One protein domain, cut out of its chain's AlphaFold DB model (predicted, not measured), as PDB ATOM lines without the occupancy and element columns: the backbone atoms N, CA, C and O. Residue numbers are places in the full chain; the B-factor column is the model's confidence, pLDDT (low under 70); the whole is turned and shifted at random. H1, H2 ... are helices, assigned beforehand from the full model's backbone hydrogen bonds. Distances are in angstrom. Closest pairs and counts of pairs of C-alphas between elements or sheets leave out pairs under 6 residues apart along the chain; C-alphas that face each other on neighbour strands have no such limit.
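This is residues 13 to 125 of the 127 residues of an uncharacterized protein of Planctomycetaceae bacterium (UniProt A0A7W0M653). The long helix H5 makes the length, H3 packs along it, and the hairpin of H1 and H2 crosses them. Residues 119 to 125, with H6, stick out at one end. The 113 printed residues include six named helices, H1 to H6, and no named strand: all helix, compact, radius of gyration of the C-alphas 15.2 A, spans 54 by 31 by 24 A.

H5, residues 95 to 119, touches H3, residues 66 to 76, at a shallow tilt of 27 degrees, closest C-alphas Ala 66 and Leu 108, 5.2 A. H1, residues 13 to 29, forms a hairpin with H2, residues 39 to 52, and touches H3 about perpendicular at 74 degrees. H4, residues 79 to 88, only just touches H5, with 3 C-alpha pairs within 8 A. H1 to H5 have every O i to N i+4 pair within hydrogen-bond range.

H5 measures 36.4 A; C-alpha 13 begins H1 at (202.918, 242.074, 195.454), and C-alpha 124 ends H6, residues 121 to 124, at (193.733, 239.810, 167.435).

The H2 to H3 link is long; the printed part has no cut.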
ATOM      1  N   ASP A  13     203.994 241.082 195.565       96.44
ATOM      2  CA  ASP A  13     202.918 242.074 195.454       96.44
ATOM      3  C   ASP A  13     203.335 243.414 196.073       96.44
ATOM      4  O   ASP A  13     203.187 244.458 195.436       96.44
ATOM      5  N   GLU A  14     203.944 243.393 197.262       96.56
ATOM      6  CA  GLU A  14     204.434 244.612 197.904       96.56
ATOM      7  C   GLU A  14     205.594 245.216 197.109       96.56
ATOM      8  O   GLU A  14     205.594 246.413 196.832       96.56
ATOM      9  N   THR A  15     206.513 244.386 196.608       97.19
ATOM     10  CA  THR A  15     207.599 244.839 195.722       97.19
ATOM     11  C   THR A  15     207.059 245.555 194.475       97.19
ATOM     12  O   THR A  15     207.637 246.543 194.013       97.19
ATOM     13  N   ILE A  16     205.953 245.077 193.898       98.00
ATOM     14  CA  ILE A  16     205.300 245.719 192.751       98.00
ATOM     15  C   ILE A  16     204.705 247.070 193.153       98.00
ATOM     16  O   ILE A  16     204.957 248.064 192.467       98.00
ATOM     17  N   VAL A  17     203.964 247.132 194.263       98.25
ATOM     18  CA  VAL A  17     203.386 248.384 194.780       98.25
ATOM     19  C   VAL A  17     204.483 249.417 195.045       98.25
ATOM     20  O   VAL A  17     204.349 250.575 194.645       98.25
ATOM     21  N   GLU A  18     205.600 249.000 195.639       98.00
ATOM     22  CA  GLU A  18     206.770 249.846 195.887       98.00
ATOM     23  C   GLU A  18     207.399 250.378 194.602       98.00
ATOM     24  O   GLU A  18     207.713 251.567 194.506       98.00
ATOM     25  N   ARG A  19     207.545 249.527 193.581       98.38
ATOM     26  CA  ARG A  19     208.058 249.947 192.270       98.38
ATOM     27  C   ARG A  19     207.139 250.964 191.614       98.38
ATOM     28  O   ARG A  19     207.633 251.977 191.119       98.38
ATOM     29  N   VAL A  20     205.823 250.742 191.636       98.69
ATOM     30  CA  VAL A  20     204.859 251.714 191.104       98.69
ATOM     31  C   VAL A  20     204.965 253.032 191.872       98.69
ATOM     32  O   VAL A  20     205.133 254.079 191.245       98.69
ATOM     33  N   ALA A  21     204.946 252.996 193.209       98.56
ATOM     34  CA  ALA A  21     205.073 254.189 194.047       98.56
ATOM     35  C   ALA A  21     206.340 254.992 193.711       98.56
ATOM     36  O   ALA A  21     206.260 256.198 193.467       98.56
ATOM     37  N   ALA A  22     207.486 254.314 193.600       98.44
ATOM     38  CA  ALA A  22     208.760 254.939 193.259       98.44
ATOM     39  C   ALA A  22     208.729 255.622 191.881       98.44
ATOM     40  O   ALA A  22     209.240 256.731 191.726       98.44
ATOM     41  N   VAL A  23     208.101 255.003 190.873       98.69
ATOM     42  CA  VAL A  23     207.977 255.605 189.534       98.69
ATOM     43  C   VAL A  23     207.110 256.868 189.568       98.69
ATOM     44  O   VAL A  23     207.471 257.869 188.945       98.69
ATOM     45  N   LEU A  24     206.001 256.850 190.312       98.44
ATOM     46  CA  LEU A  24     205.108 258.007 190.456       98.44
ATOM     47  C   LEU A  24     205.794 259.160 191.197       98.44
ATOM     48  O   LEU A  24     205.704 260.312 190.775       98.44
ATOM     49  N   GLU A  25     206.519 258.852 192.269       97.75
ATOM     50  CA  GLU A  25     207.277 259.831 193.052       97.75
ATOM     51  C   GLU A  25     208.432 260.443 192.255       97.75
ATOM     52  O   GLU A  25     208.690 261.644 192.351       97.75
ATOM     53  N   ASP A  26     209.105 259.648 191.421       98.31
ATOM     54  CA  ASP A  26     210.125 260.152 190.503       98.31
ATOM     55  C   ASP A  26     209.540 261.085 189.438       98.31
ATOM     56  O   ASP A  26     210.178 262.078 189.074       98.31
ATOM     57  N   ALA A  27     208.354 260.773 188.909       98.00
ATOM     58  CA  ALA A  27     207.666 261.609 187.927       98.00
ATOM     59  C   ALA A  27     207.221 262.941 188.539       98.00
ATOM     60  O   ALA A  27     207.478 264.004 187.970       98.00
ATOM     61  N   GLU A  28     206.640 262.890 189.738       97.25
ATOM     62  CA  GLU A  28     206.240 264.063 190.515       97.25
ATOM     63  C   GLU A  28     207.434 264.972 190.819       97.25
ATOM     64  O   GLU A  28     207.402 266.165 190.512       97.25
ATOM     65  N   ARG A  29     208.524 264.403 191.349       97.19
ATOM     66  CA  ARG A  29     209.764 265.130 191.662       97.19
ATOM     67  C   ARG A  29     210.398 265.755 190.423       97.19
ATOM     68  O   ARG A  29     210.965 266.840 190.509       97.19
ATOM     69  N   ALA A  30     210.309 265.085 189.277       97.12
ATOM     70  CA  ALA A  30     210.788 265.615 188.006       97.12
ATOM     71  C   ALA A  30     209.806 266.587 187.333       97.12
ATOM     72  O   ALA A  30     210.159 267.168 186.308       97.12
ATOM     73  N   ILE A  31     208.595 266.755 187.877       95.50
ATOM     74  CA  ILE A  31     207.510 267.558 187.299       95.50
ATOM     75  C   ILE A  31     207.234 267.117 185.850       95.50
ATOM     76  O   ILE A  31     207.169 267.921 184.918       95.50
ATOM     77  N   ARG A  32     207.118 265.800 185.645       96.75
ATOM     78  CA  ARG A  32     206.837 265.194 184.338       96.75
ATOM     79  C   ARG A  32     205.605 264.287 184.403       96.75
ATOM     80  O   ARG A  32     205.396 263.644 185.429       96.75
ATOM     81  N   PRO A  33     204.798 264.217 183.328       96.94
ATOM     82  CA  PRO A  33     203.676 263.283 183.258       96.94
ATOM     83  C   PRO A  33     204.150 261.826 183.353       96.94
ATOM     84  O   PRO A  33     205.230 261.490 182.864       96.94
ATOM     85  N   ILE A  34     203.336 260.951 183.943       98.12
ATOM     86  CA  ILE A  34     203.643 259.512 184.040       98.12
ATOM     87  C   ILE A  34     203.354 258.780 182.721       98.12
ATOM     88  O   ILE A  34     203.871 257.696 182.471       98.12
ATOM     89  N   GLU A  35     202.563 259.410 181.853       97.94
ATOM     90  CA  GLU A  35     202.158 258.949 180.529       97.94
ATOM     91  C   GLU A  35     203.286 259.049 179.492       97.94
ATOM     92  O   GLU A  35     203.121 258.587 178.366       97.94
ATOM     93  N   VAL A  36     204.423 259.662 179.833       97.44
ATOM     94  CA  VAL A  36     205.570 259.811 178.927       97.44
ATOM     95  C   VAL A  36     206.772 259.014 179.412       97.44
ATOM     96  O   VAL A  36     206.947 258.752 180.605       97.44
ATOM     97  N   ASP A  37     207.634 258.632 178.476       97.56
ATOM     98  CA  ASP A  37     208.867 257.932 178.810       97.56
ATOM     99  C   ASP A  37     209.829 258.856 179.589       97.56
ATOM    100  O   ASP A  37     209.903 260.063 179.324       97.56
ATOM    101  N   PRO A  38     210.566 258.320 180.580       97.69
ATOM    102  CA  PRO A  38     210.743 256.891 180.871       97.69
ATOM    103  C   PRO A  38     209.682 256.277 181.804       97.69
ATOM    104  O   PRO A  38     209.725 255.077 182.063       97.69
ATOM    105  N   TYR A  39     208.764 257.073 182.356       98.62
ATOM    106  CA  TYR A  39     207.833 256.618 183.395       98.62
ATOM    107  C   TYR A  39     206.799 255.642 182.849       98.62
ATOM    108  O   TYR A  39     206.573 254.604 183.465       98.62
ATOM    109  N   ARG A  40     206.249 255.925 181.663       98.56
ATOM    110  CA  ARG A  40     205.289 255.039 180.997       98.56
ATOM    111  C   ARG A  40     205.871 253.643 180.786       98.56
ATOM    112  O   ARG A  40     205.233 252.670 181.171       98.56
ATOM    113  N   ALA A  41     207.080 253.548 180.228       98.56
ATOM    114  CA  ALA A  41     207.778 252.275 180.044       98.56
ATOM    115  C   ALA A  41     208.020 251.532 181.372       98.56
ATOM    116  O   ALA A  41     207.662 250.364 181.482       98.56
ATOM    117  N   ARG A  42     208.532 252.213 182.408       98.62
ATOM    118  CA  ARG A  42     208.770 251.609 183.739       98.62
ATOM    119  C   ARG A  42     207.480 251.102 184.399       98.62
ATOM    120  O   ARG A  42     207.469 250.033 185.010       98.62
ATOM    121  N   LEU A  43     206.391 251.865 184.286       98.75
ATOM    122  CA  LEU A  43     205.071 251.448 184.766       98.75
ATOM    123  C   LEU A  43     204.568 250.232 183.987       98.75
ATOM    124  O   LEU A  43     204.062 249.300 184.600       98.75
ATOM    125  N   PHE A  44     204.753 250.209 182.667       98.56
ATOM    126  CA  PHE A  44     204.338 249.086 181.830       98.56
ATOM    127  C   PHE A  44     205.134 247.805 182.124       98.56
ATOM    128  O   PHE A  44     204.556 246.731 182.229       98.56
ATOM    129  N   GLU A  45     206.446 247.899 182.340       98.56
ATOM    130  CA  GLU A  45     207.265 246.762 182.793       98.56
ATOM    131  C   GLU A  45     206.763 246.200 184.132       98.56
ATOM    132  O   GLU A  45     206.691 244.984 184.336       98.56
ATOM    133  N   THR A  46     206.365 247.091 185.042       98.50
ATOM    134  CA  THR A  46     205.795 246.710 186.339       98.50
ATOM    135  C   THR A  46     204.415 246.064 186.175       98.50
ATOM    136  O   THR A  46     204.141 245.056 186.820       98.50
ATOM    137  N   PHE A  47     203.586 246.579 185.265       98.62
ATOM    138  CA  PHE A  47     202.301 245.988 184.880       98.62
ATOM    139  C   PHE A  47     202.468 244.564 184.337       98.62
ATOM    140  O   PHE A  47     201.828 243.644 184.837       98.62
ATOM    141  N   VAL A  48     203.385 244.349 183.386       98.12
ATOM    142  CA  VAL A  48     203.664 243.012 182.827       98.12
ATOM    143  C   VAL A  48     204.171 242.052 183.905       98.12
ATOM    144  O   VAL A  48     203.847 240.869 183.882       98.12
ATOM    145  N   THR A  49     204.938 242.552 184.878       98.19
ATOM    146  CA  THR A  49     205.380 241.746 186.027       98.19
ATOM    147  C   THR A  49     204.199 241.329 186.907       98.19
ATOM    148  O   THR A  49     204.116 240.165 187.289       98.19
ATOM    149  N   ALA A  50     203.286 242.257 187.213       98.06
ATOM    150  CA  ALA A  50     202.076 241.967 187.985       98.06
ATOM    151  C   ALA A  50     201.178 240.953 187.274       98.06
ATOM    152  O   ALA A  50     200.655 240.039 187.911       98.06
ATOM    153  N   GLU A  51     201.062 241.079 185.954       97.31
ATOM    154  CA  GLU A  51     200.282 240.154 185.148       97.31
ATOM    155  C   GLU A  51     200.912 238.763 185.067       97.31
ATOM    156  O   GLU A  51     200.255 237.758 185.319       97.31
ATOM    157  N   GLY A  52     202.221 238.676 184.820       96.44
ATOM    158  CA  GLY A  52     202.934 237.395 184.827       96.44
ATOM    159  C   GLY A  52     202.895 236.674 186.181       96.44
ATOM    160  O   GLY A  52     203.046 235.455 186.227       96.44
ATOM    161  N   ALA A  53     202.678 237.412 187.275       96.44
ATOM    162  CA  ALA A  53     202.474 236.870 188.617       96.44
ATOM    163  C   ALA A  53     201.008 236.495 188.919       96.44
ATOM    164  O   ALA A  53     200.741 235.917 189.970       96.44
ATOM    165  N   GLY A  54     200.066 236.811 188.024       96.56
ATOM    166  CA  GLY A  54     198.638 236.543 188.197       96.56
ATOM    167  C   GLY A  54     197.914 237.516 189.132       96.56
ATOM    168  O   GLY A  54     196.787 237.244 189.529       96.56
ATOM    169  N   PHE A  55     198.517 238.656 189.489       97.50
ATOM    170  CA  PHE A  55     197.912 239.623 190.421       97.50
ATOM    171  C   PHE A  55     196.831 240.516 189.797       97.50
ATOM    172  O   PHE A  55     196.201 241.309 190.499       97.50
ATOM    173  N   LEU A  56     196.626 240.418 188.482       96.81
ATOM    174  CA  LEU A  56     195.548 241.120 187.782       96.81
ATOM    175  C   LEU A  56     194.316 240.230 187.550       96.81
ATOM    176  O   LEU A  56     193.302 240.729 187.070       96.81
ATOM    177  N   ALA A  57     194.387 238.944 187.910       94.31
ATOM    178  CA  ALA A  57     193.272 238.014 187.781       94.31
ATOM    179  C   ALA A  57     192.113 238.371 188.728       94.31
ATOM    180  O   ALA A  57     192.302 238.959 189.797       94.31
ATOM    181  N   ASP A  58     190.891 237.987 188.354       90.69
ATOM    182  CA  ASP A  58     189.697 238.265 189.157       90.69
ATOM    183  C   ASP A  58     189.685 237.565 190.520       90.69
ATOM    184  O   ASP A  58     189.091 238.087 191.465       90.69
ATOM    185  N   ASP A  59     190.349 236.417 190.621       92.81
ATOM    186  CA  ASP A  59     190.476 235.585 191.815       92.81
ATOM    187  C   ASP A  59     191.865 235.674 192.471       92.81
ATOM    188  O   ASP A  59     192.208 234.841 193.313       92.81
ATOM    189  N   ALA A  60     192.657 236.692 192.116       93.69
ATOM    190  CA  ALA A  60     193.969 236.915 192.706       93.69
ATOM    191  C   ALA A  60     193.880 237.121 194.231       93.69
ATOM    192  O   ALA A  60     193.053 237.886 194.728       93.69
ATOM    193  N   GLU A  61     194.791 236.487 194.979       91.56
ATOM    194  CA  GLU A  61     194.931 236.701 196.430       91.56
ATOM    195  C   GLU A  61     195.238 238.171 196.756       91.56
ATOM    196  O   GLU A  61     194.713 238.738 197.717       91.56
ATOM    197  N   PHE A  62     196.056 238.803 195.911       94.00
ATOM    198  CA  PHE A  62     196.412 240.210 196.002       94.00
ATOM    199  C   PHE A  62     195.875 240.961 194.790       94.00
ATOM    200  O   PHE A  62     196.368 240.797 193.677       94.00
ATOM    201  N   ASP A  63     194.879 241.813 195.030       96.00
ATOM    202  CA  ASP A  63     194.277 242.647 193.994       96.00
ATOM    203  C   ASP A  63     195.208 243.806 193.607       96.00
ATOM    204  O   ASP A  63     195.258 244.841 194.285       96.00
ATOM    205  N   LEU A  64     195.944 243.623 192.506       97.31
ATOM    206  CA  LEU A  64     196.726 244.673 191.851       97.31
ATOM    207  C   LEU A  64     196.065 245.167 190.558       97.31
ATOM    208  O   LEU A  64     196.721 245.818 189.735       97.31
ATOM    209  N   LYS A  65     194.757 244.928 190.388       97.56
ATOM    210  CA  LYS A  65     193.968 245.667 189.397       97.56
ATOM    211  C   LYS A  65     193.959 247.151 189.754       97.56
ATOM    212  O   LYS A  65     194.359 247.566 190.843       97.56
ATOM    213  N   ALA A  66     193.513 247.972 188.808       97.62
ATOM    214  CA  ALA A  66     193.660 249.422 188.886       97.62
ATOM    215  C   ALA A  66     193.119 250.013 190.207       97.62
ATOM    216  O   ALA A  66     193.811 250.810 190.846       97.62
ATOM    217  N   ASP A  67     191.939 249.573 190.654       96.94
ATOM    218  CA  ASP A  67     191.330 250.014 191.914       96.94
ATOM    219  C   ASP A  67     192.108 249.533 193.148       96.94
ATOM    220  O   ASP A  67     192.420 250.337 194.032       96.94
ATOM    221  N   GLY A  68     192.465 248.244 193.206       97.56
ATOM    222  CA  GLY A  68     193.224 247.651 194.310       97.56
ATOM    223  C   GLY A  68     194.602 248.289 194.490       97.56
ATOM    224  O   GLY A  68     194.970 248.689 195.601       97.56
ATOM    225  N   LEU A  69     195.319 248.499 193.384       98.31
ATOM    226  CA  LEU A  69     196.608 249.187 193.358       98.31
ATOM    227  C   LEU A  69     196.481 250.651 193.807       98.31
ATOM    228  O   LEU A  69     197.232 251.098 194.677       98.31
ATOM    229  N   CYS A  70     195.515 251.402 193.264       98.31
ATOM    230  CA  CYS A  70     195.299 252.799 193.656       98.31
ATOM    231  C   CYS A  70     194.904 252.930 195.130       98.31
ATOM    232  O   CYS A  70     195.331 253.878 195.794       98.31
ATOM    233  N   ARG A  71     194.131 251.976 195.660       97.56
ATOM    234  CA  ARG A  71     193.769 251.924 197.079       97.56
ATOM    235  C   ARG A  71     195.004 251.748 197.962       97.56
ATOM    236  O   ARG A  71     195.198 252.561 198.862       97.56
ATOM    237  N   ARG A  72     195.869 250.767 197.675       97.31
ATOM    238  CA  ARG A  72     197.116 250.551 198.438       97.31
ATOM    239  C   ARG A  72     198.038 251.775 198.408       97.31
ATOM    240  O   ARG A  72     198.577 252.174 199.438       97.31
ATOM    241  N   LEU A  73     198.186 252.418 197.249       98.12
ATOM    242  CA  LEU A  73     198.976 253.650 197.128       98.12
ATOM    243  C   LEU A  73     198.348 254.818 197.908       98.12
ATOM    244  O   LEU A  73     199.056 255.576 198.572       98.12
ATOM    245  N   GLY A  74     197.021 254.954 197.865       97.62
ATOM    246  CA  GLY A  74     196.289 255.964 198.628       97.62
ATOM    247  C   GLY A  74     196.404 255.776 200.144       97.62
ATOM    248  O   GLY A  74     196.566 256.765 200.862       97.62
ATOM    249  N   GLU A  75     196.368 254.528 200.618       96.38
ATOM    250  CA  GLU A  75     196.637 254.150 202.013       96.38
ATOM    251  C   GLU A  75     198.074 254.521 202.407       96.38
ATOM    252  O   GLU A  75     198.274 255.223 203.398       96.38
ATOM    253  N   ARG A  76     199.067 254.159 201.581       95.50
ATOM    254  CA  ARG A  76     200.490 254.482 201.806       95.50
ATOM    255  C   ARG A  76     200.749 255.983 201.932       95.50
ATOM    256  O   ARG A  76     201.584 256.402 202.729       95.50
ATOM    257  N   TRP A  77     200.047 256.799 201.150       97.12
ATOM    258  CA  TRP A  77     200.178 258.260 201.178       97.12
ATOM    259  C   TRP A  77     199.215 258.954 202.154       97.12
ATOM    260  O   TRP A  77     199.156 260.183 202.163       97.12
ATOM    261  N   GLY A  78     198.447 258.209 202.956       96.81
ATOM    262  CA  GLY A  78     197.547 258.776 203.967       96.81
ATOM    263  C   GLY A  78     196.416 259.639 203.392       96.81
ATOM    264  O   GLY A  78     195.910 260.534 204.071       96.81
ATOM    265  N   LEU A  79     196.003 259.410 202.139       96.12
ATOM    266  CA  LEU A  79     195.073 260.312 201.442       96.12
ATOM    267  C   LEU A  79     193.666 260.316 202.048       96.12
ATOM    268  O   LEU A  79     192.980 261.341 202.003       96.12
ATOM    269  N   ALA A  80     193.233 259.190 202.615       93.44
ATOM    270  CA  ALA A  80     191.942 259.083 203.289       93.44
ATOM    271  C   ALA A  80     191.904 259.944 204.560       93.44
ATOM    272  O   ALA A  80     190.946 260.690 204.775       93.44
ATOM    273  N   ASP A  81     192.970 259.895 205.359       94.62
ATOM    274  CA  ASP A  81     193.094 260.682 206.585       94.62
ATOM    275  C   ASP A  81     193.256 262.168 206.271       94.62
ATOM    276  O   ASP A  81     192.538 262.990 206.839       94.62
ATOM    277  N   ALA A  82     194.084 262.511 205.280       93.81
ATOM    278  CA  ALA A  82     194.224 263.886 204.805       93.81
ATOM    279  C   ALA A  82     192.885 264.464 204.311       93.81
ATOM    280  O   ALA A  82     192.545 265.613 204.608       93.81
ATOM    281  N   SER A  83     192.094 263.666 203.588       91.81
ATOM    282  CA  SER A  83     190.760 264.068 203.126       91.81
ATOM    283  C   SER A  83     189.785 264.266 204.288       91.81
ATOM    284  O   SER A  83     189.050 265.256 204.306       91.81
ATOM    285  N   ARG A  84     189.797 263.361 205.276       94.12
ATOM    286  CA  ARG A  84     188.962 263.452 206.482       94.12
ATOM    287  C   ARG A  84     189.295 264.700 207.296       94.12
ATOM    288  O   ARG A  84     188.400 265.491 207.583       94.12
ATOM    289  N   GLU A  85     190.570 264.915 207.596       94.38
ATOM    290  CA  GLU A  85     191.046 266.075 208.351       94.38
ATOM    291  C   GLU A  85     190.699 267.388 207.635       94.38
ATOM    292  O   GLU A  85     190.250 268.353 208.259       94.38
ATOM    293  N   SER A  86     190.861 267.425 206.308       92.94
ATOM    294  CA  SER A  86     190.492 268.582 205.491       92.94
ATOM    295  C   SER A  86     189.000 268.909 205.605       92.94
ATOM    296  O   SER A  86     188.644 270.084 205.723       92.94
ATOM    297  N   ALA A  87     188.136 267.889 205.599       92.69
ATOM    298  CA  ALA A  87     186.691 268.050 205.740       92.69
ATOM    299  C   ALA A  87     186.294 268.509 207.152       92.69
ATOM    300  O   ALA A  87     185.514 269.451 207.290       92.69
ATOM    301  N   GLU A  88     186.869 267.899 208.193       95.44
ATOM    302  CA  GLU A  88     186.623 268.257 209.598       95.44
ATOM    303  C   GLU A  88     187.018 269.707 209.896       95.44
ATOM    304  O   GLU A  88     186.270 270.448 210.534       95.44
ATOM    305  N   LYS A  89     188.174 270.136 209.384       94.56
ATOM    306  CA  LYS A  89     188.688 271.501 209.557       94.56
ATOM    307  C   LYS A  89     188.089 272.509 208.571       94.56
ATOM    308  O   LYS A  89     188.434 273.686 208.642       94.56
ATOM    309  N   GLN A  90     187.223 272.067 207.651       92.44
ATOM    310  CA  GLN A  90     186.658 272.879 206.564       92.44
ATOM    311  C   GLN A  90     187.728 273.649 205.771       92.44
ATOM    312  O   GLN A  90     187.537 274.794 205.358       92.44
ATOM    313  N   GLN A  91     188.877 273.012 205.565       93.69
ATOM    314  CA  GLN A  91     190.011 273.586 204.854       93.69
ATOM    315  C   GLN A  91     190.201 272.906 203.499       93.69
ATOM    316  O   GLN A  91     189.596 271.875 203.202       93.69
ATOM    317  N   LYS A  92     191.046 273.500 202.654       92.44
ATOM    318  CA  LYS A  92     191.478 272.864 201.406       92.44
ATOM    319  C   LYS A  92     192.508 271.778 201.713       92.44
ATOM    320  O   LYS A  92     193.325 271.967 202.614       92.44
ATOM    321  N   LEU A  93     192.520 270.709 200.913       93.19
ATOM    322  CA  LEU A  93     193.609 269.738 200.963       93.19
ATOM    323  C   LEU A  93     194.937 270.429 200.656       93.19
ATOM    324  O   LEU A  93     195.015 271.317 199.798       93.19
ATOM    325  N   ALA A  94     195.981 269.980 201.348       94.06
ATOM    326  CA  ALA A  94     197.328 270.445 201.085       94.06
ATOM    327  C   ALA A  94     197.741 270.112 199.634       94.06
ATOM    328  O   ALA A  94     197.325 269.072 199.102       94.06
ATOM    329  N   PRO A  95     198.529 270.978 198.968       93.44
ATOM    330  CA  PRO A  95     198.920 270.786 197.574       93.44
ATOM    331  C   PRO A  95     199.574 269.430 197.289       93.44
ATOM    332  O   PRO A  95     199.315 268.863 196.228       93.44
ATOM    333  N   GLU A  96     200.359 268.892 198.228       93.88
ATOM    334  CA  GLU A  96     200.984 267.573 198.102       93.88
ATOM    335  C   GLU A  96     199.948 266.448 197.963       93.88
ATOM    336  O   GLU A  96     200.046 265.622 197.059       93.88
ATOM    337  N   HIS A  97     198.881 266.461 198.765       95.69
ATOM    338  CA  HIS A  97     197.831 265.447 198.681       95.69
ATOM    339  C   HIS A  97     197.043 265.565 197.372       95.69
ATOM    340  O   HIS A  97     196.701 264.558 196.755       95.69
ATOM    341  N   VAL A  98     196.803 266.791 196.892       95.06
ATOM    342  CA  VAL A  98     196.159 267.017 195.588       95.06
ATOM    343  C   VAL A  98     197.035 266.499 194.443       95.06
ATOM    344  O   VAL A  98     196.511 265.923 193.488       95.06
ATOM    345  N   ALA A  99     198.355 266.677 194.522       94.94
ATOM    346  CA  ALA A  99     199.288 266.129 193.541       94.94
ATOM    347  C   ALA A  99     199.241 264.592 193.525       94.94
ATOM    348  O   ALA A  99     199.066 264.007 192.454       94.94
ATOM    349  N   LYS A 100     199.247 263.944 194.698       97.25
ATOM    350  CA  LYS A 100     199.073 262.486 194.810       97.25
ATOM    351  C   LYS A 100     197.748 261.994 194.229       97.25
ATOM    352  O   LYS A 100     197.746 261.033 193.465       97.25
ATOM    353  N   MET A 101     196.633 262.676 194.500       96.50
ATOM    354  CA  MET A 101     195.333 262.322 193.907       96.50
ATOM    355  C   MET A 101     195.350 262.402 192.373       96.50
ATOM    356  O   MET A 101     194.760 261.554 191.706       96.50
ATOM    357  N   ARG A 102     196.048 263.390 191.794       96.56
ATOM    358  CA  ARG A 102     196.217 263.490 190.333       96.56
ATOM    359  C   ARG A 102     197.058 262.344 189.771       96.56
ATOM    360  O   ARG A 102     196.705 261.822 188.720       96.56
ATOM    361  N   LEU A 103     198.117 261.931 190.471       97.62
ATOM    362  CA  LEU A 103     198.920 260.767 190.076       97.62
ATOM    363  C   LEU A 103     198.085 259.484 190.090       97.62
ATOM    364  O   LEU A 103     198.134 258.739 189.116       97.62
ATOM    365  N   LEU A 104     197.286 259.255 191.142       98.19
ATOM    366  CA  LEU A 104     196.385 258.097 191.205       98.19
ATOM    367  C   LEU A 104     195.380 258.101 190.056       98.19
ATOM    368  O   LEU A 104     195.145 257.063 189.454       98.19
ATOM    369  N   TRP A 105     194.823 259.263 189.712       97.75
ATOM    370  CA  TRP A 105     193.894 259.370 188.590       97.75
ATOM    371  C   TRP A 105     194.539 258.983 187.253       97.75
ATOM    372  O   TRP A 105     193.963 258.212 186.484       97.75
ATOM    373  N   SER A 106     195.736 259.504 186.968       98.00
ATOM    374  CA  SER A 106     196.477 259.136 185.759       98.00
ATOM    375  C   SER A 106     196.839 257.649 185.746       98.00
ATOM    376  O   SER A 106     196.635 256.990 184.725       98.00
ATOM    377  N   LEU A 107     197.309 257.109 186.878       98.62
ATOM    378  CA  LEU A 107     197.656 255.694 187.008       98.62
ATOM    379  C   LEU A 107     196.437 254.805 186.764       98.62
ATOM    380  O   LEU A 107     196.526 253.893 185.949       98.62
ATOM    381  N   LEU A 108     195.311 255.091 187.426       98.50
ATOM    382  CA  LEU A 108     194.063 254.335 187.310       98.50
ATOM    383  C   LEU A 108     193.681 254.151 185.840       98.50
ATOM    384  O   LEU A 108     193.483 253.025 185.389       98.50
ATOM    385  N   ARG A 109     193.642 255.251 185.074       98.38
ATOM    386  CA  ARG A 109     193.289 255.183 183.651       98.38
ATOM    387  C   ARG A 109     194.284 254.350 182.851       98.38
ATOM    388  O   ARG A 109     193.853 253.498 182.087       98.38
ATOM    389  N   MET A 110     195.587 254.588 183.012       98.31
ATOM    390  CA  MET A 110     196.611 253.849 182.263       98.31
ATOM    391  C   MET A 110     196.564 252.353 182.566       98.31
ATOM    392  O   MET A 110     196.625 251.539 181.651       98.31
ATOM    393  N   TRP A 111     196.423 251.995 183.842       98.50
ATOM    394  CA  TRP A 111     196.374 250.606 184.281       98.50
ATOM    395  C   TRP A 111     195.131 249.900 183.732       98.50
ATOM    396  O   TRP A 111     195.256 248.818 183.174       98.50
ATOM    397  N   MET A 112     193.957 250.546 183.783       98.19
ATOM    398  CA  MET A 112     192.729 250.028 183.161       98.19
ATOM    399  C   MET A 112     192.856 249.865 181.644       98.19
ATOM    400  O   MET A 112     192.429 248.852 181.096       98.19
ATOM    401  N   GLU A 113     193.427 250.859 180.955       97.88
ATOM    402  CA  GLU A 113     193.655 250.811 179.506       97.88
ATOM    403  C   GLU A 113     194.560 249.627 179.130       97.88
ATOM    404  O   GLU A 113     194.292 248.938 178.144       97.88
ATOM    405  N   TRP A 114     195.601 249.359 179.922       97.94
ATOM    406  CA  TRP A 114     196.497 248.224 179.708       97.94
ATOM    407  C   TRP A 114     195.854 246.886 180.036       97.94
ATOM    408  O   TRP A 114     195.951 245.993 179.201       97.94
ATOM    409  N   THR A 115     195.159 246.748 181.171       95.75
ATOM    410  CA  THR A 115     194.400 245.529 181.508       95.75
ATOM    411  C   THR A 115     193.441 245.176 180.376       95.75
ATOM    412  O   THR A 115     193.507 244.078 179.831       95.75
ATOM    413  N   TYR A 116     192.649 246.149 179.919       94.94
ATOM    414  CA  TYR A 116     191.704 245.945 178.824       94.94
ATOM    415  C   TYR A 116     192.382 245.535 177.509       94.94
ATOM    416  O   TYR A 116     191.917 244.635 176.812       94.94
ATOM    417  N   ALA A 117     193.477 246.204 177.136       94.81
ATOM    418  CA  ALA A 117     194.208 245.871 175.915       94.81
ATOM    419  C   ALA A 117     194.865 244.482 175.994       94.81
ATOM    420  O   ALA A 117     194.934 243.785 174.981       94.81
ATOM    421  N   TRP A 118     195.339 244.092 177.177       93.94
ATOM    422  CA  TRP A 118     196.015 242.822 177.416       93.94
ATOM    423  C   TRP A 118     195.046 241.640 177.372       93.94
ATOM    424  O   TRP A 118     195.287 240.686 176.636       93.94
ATOM    425  N   GLU A 119     193.907 241.737 178.063       91.50
ATOM    426  CA  GLU A 119     192.855 240.705 178.069       91.50
ATOM    427  C   GLU A 119     192.322 240.404 176.665       91.50
ATOM    428  O   GLU A 119     192.008 239.262 176.332       91.50
ATOM    429  N   ARG A 120     192.248 241.433 175.815       91.56
ATOM    430  CA  ARG A 120     191.744 241.320 174.442       91.56
ATOM    431  C   ARG A 120     192.821 240.985 173.419       91.56
ATOM    432  O   ARG A 120     192.500 240.778 172.253       91.56
ATOM    433  N   TRP A 121     194.092 240.926 173.814       88.56
ATOM    434  CA  TRP A 121     195.195 240.618 172.905       88.56
ATOM    435  C   TRP A 121     195.004 239.312 172.106       88.56
ATOM    436  O   TRP A 121     195.277 239.336 170.897       88.56
ATOM    437  N   PRO A 122     194.489 238.208 172.701       89.25
ATOM    438  CA  PRO A 122     194.222 236.969 171.969       89.25
ATOM    439  C   PRO A 122     193.221 237.135 170.819       89.25
ATOM    440  O   PRO A 122     193.428 236.543 169.763       89.25
ATOM    441  N   GLU A 123     192.213 238.013 170.949       89.88
ATOM    442  CA  GLU A 123     191.204 238.265 169.899       89.88
ATOM    443  C   GLU A 123     191.825 238.699 168.559       89.88
ATOM    444  O   GLU A 123     191.215 238.546 167.502       89.88
ATOM    445  N   PHE A 124     193.033 239.269 168.599       81.81
ATOM    446  CA  PHE A 124     193.733 239.810 167.435       81.81
ATOM    447  C   PHE A 124     194.926 238.956 166.984       81.81
ATOM    448  O   PHE A 124     195.533 239.269 165.959       81.81
ATOM    449  N   HIS A 125     195.277 237.910 167.741       76.31
ATOM    450  CA  HIS A 125     196.473 237.088 167.512       76.31
ATOM    451  C   HIS A 125     196.193 235.581 167.465       76.31
ATOM    452  O   HIS A 125     197.094 234.814 167.126       76.31
TER     453      HIS A 125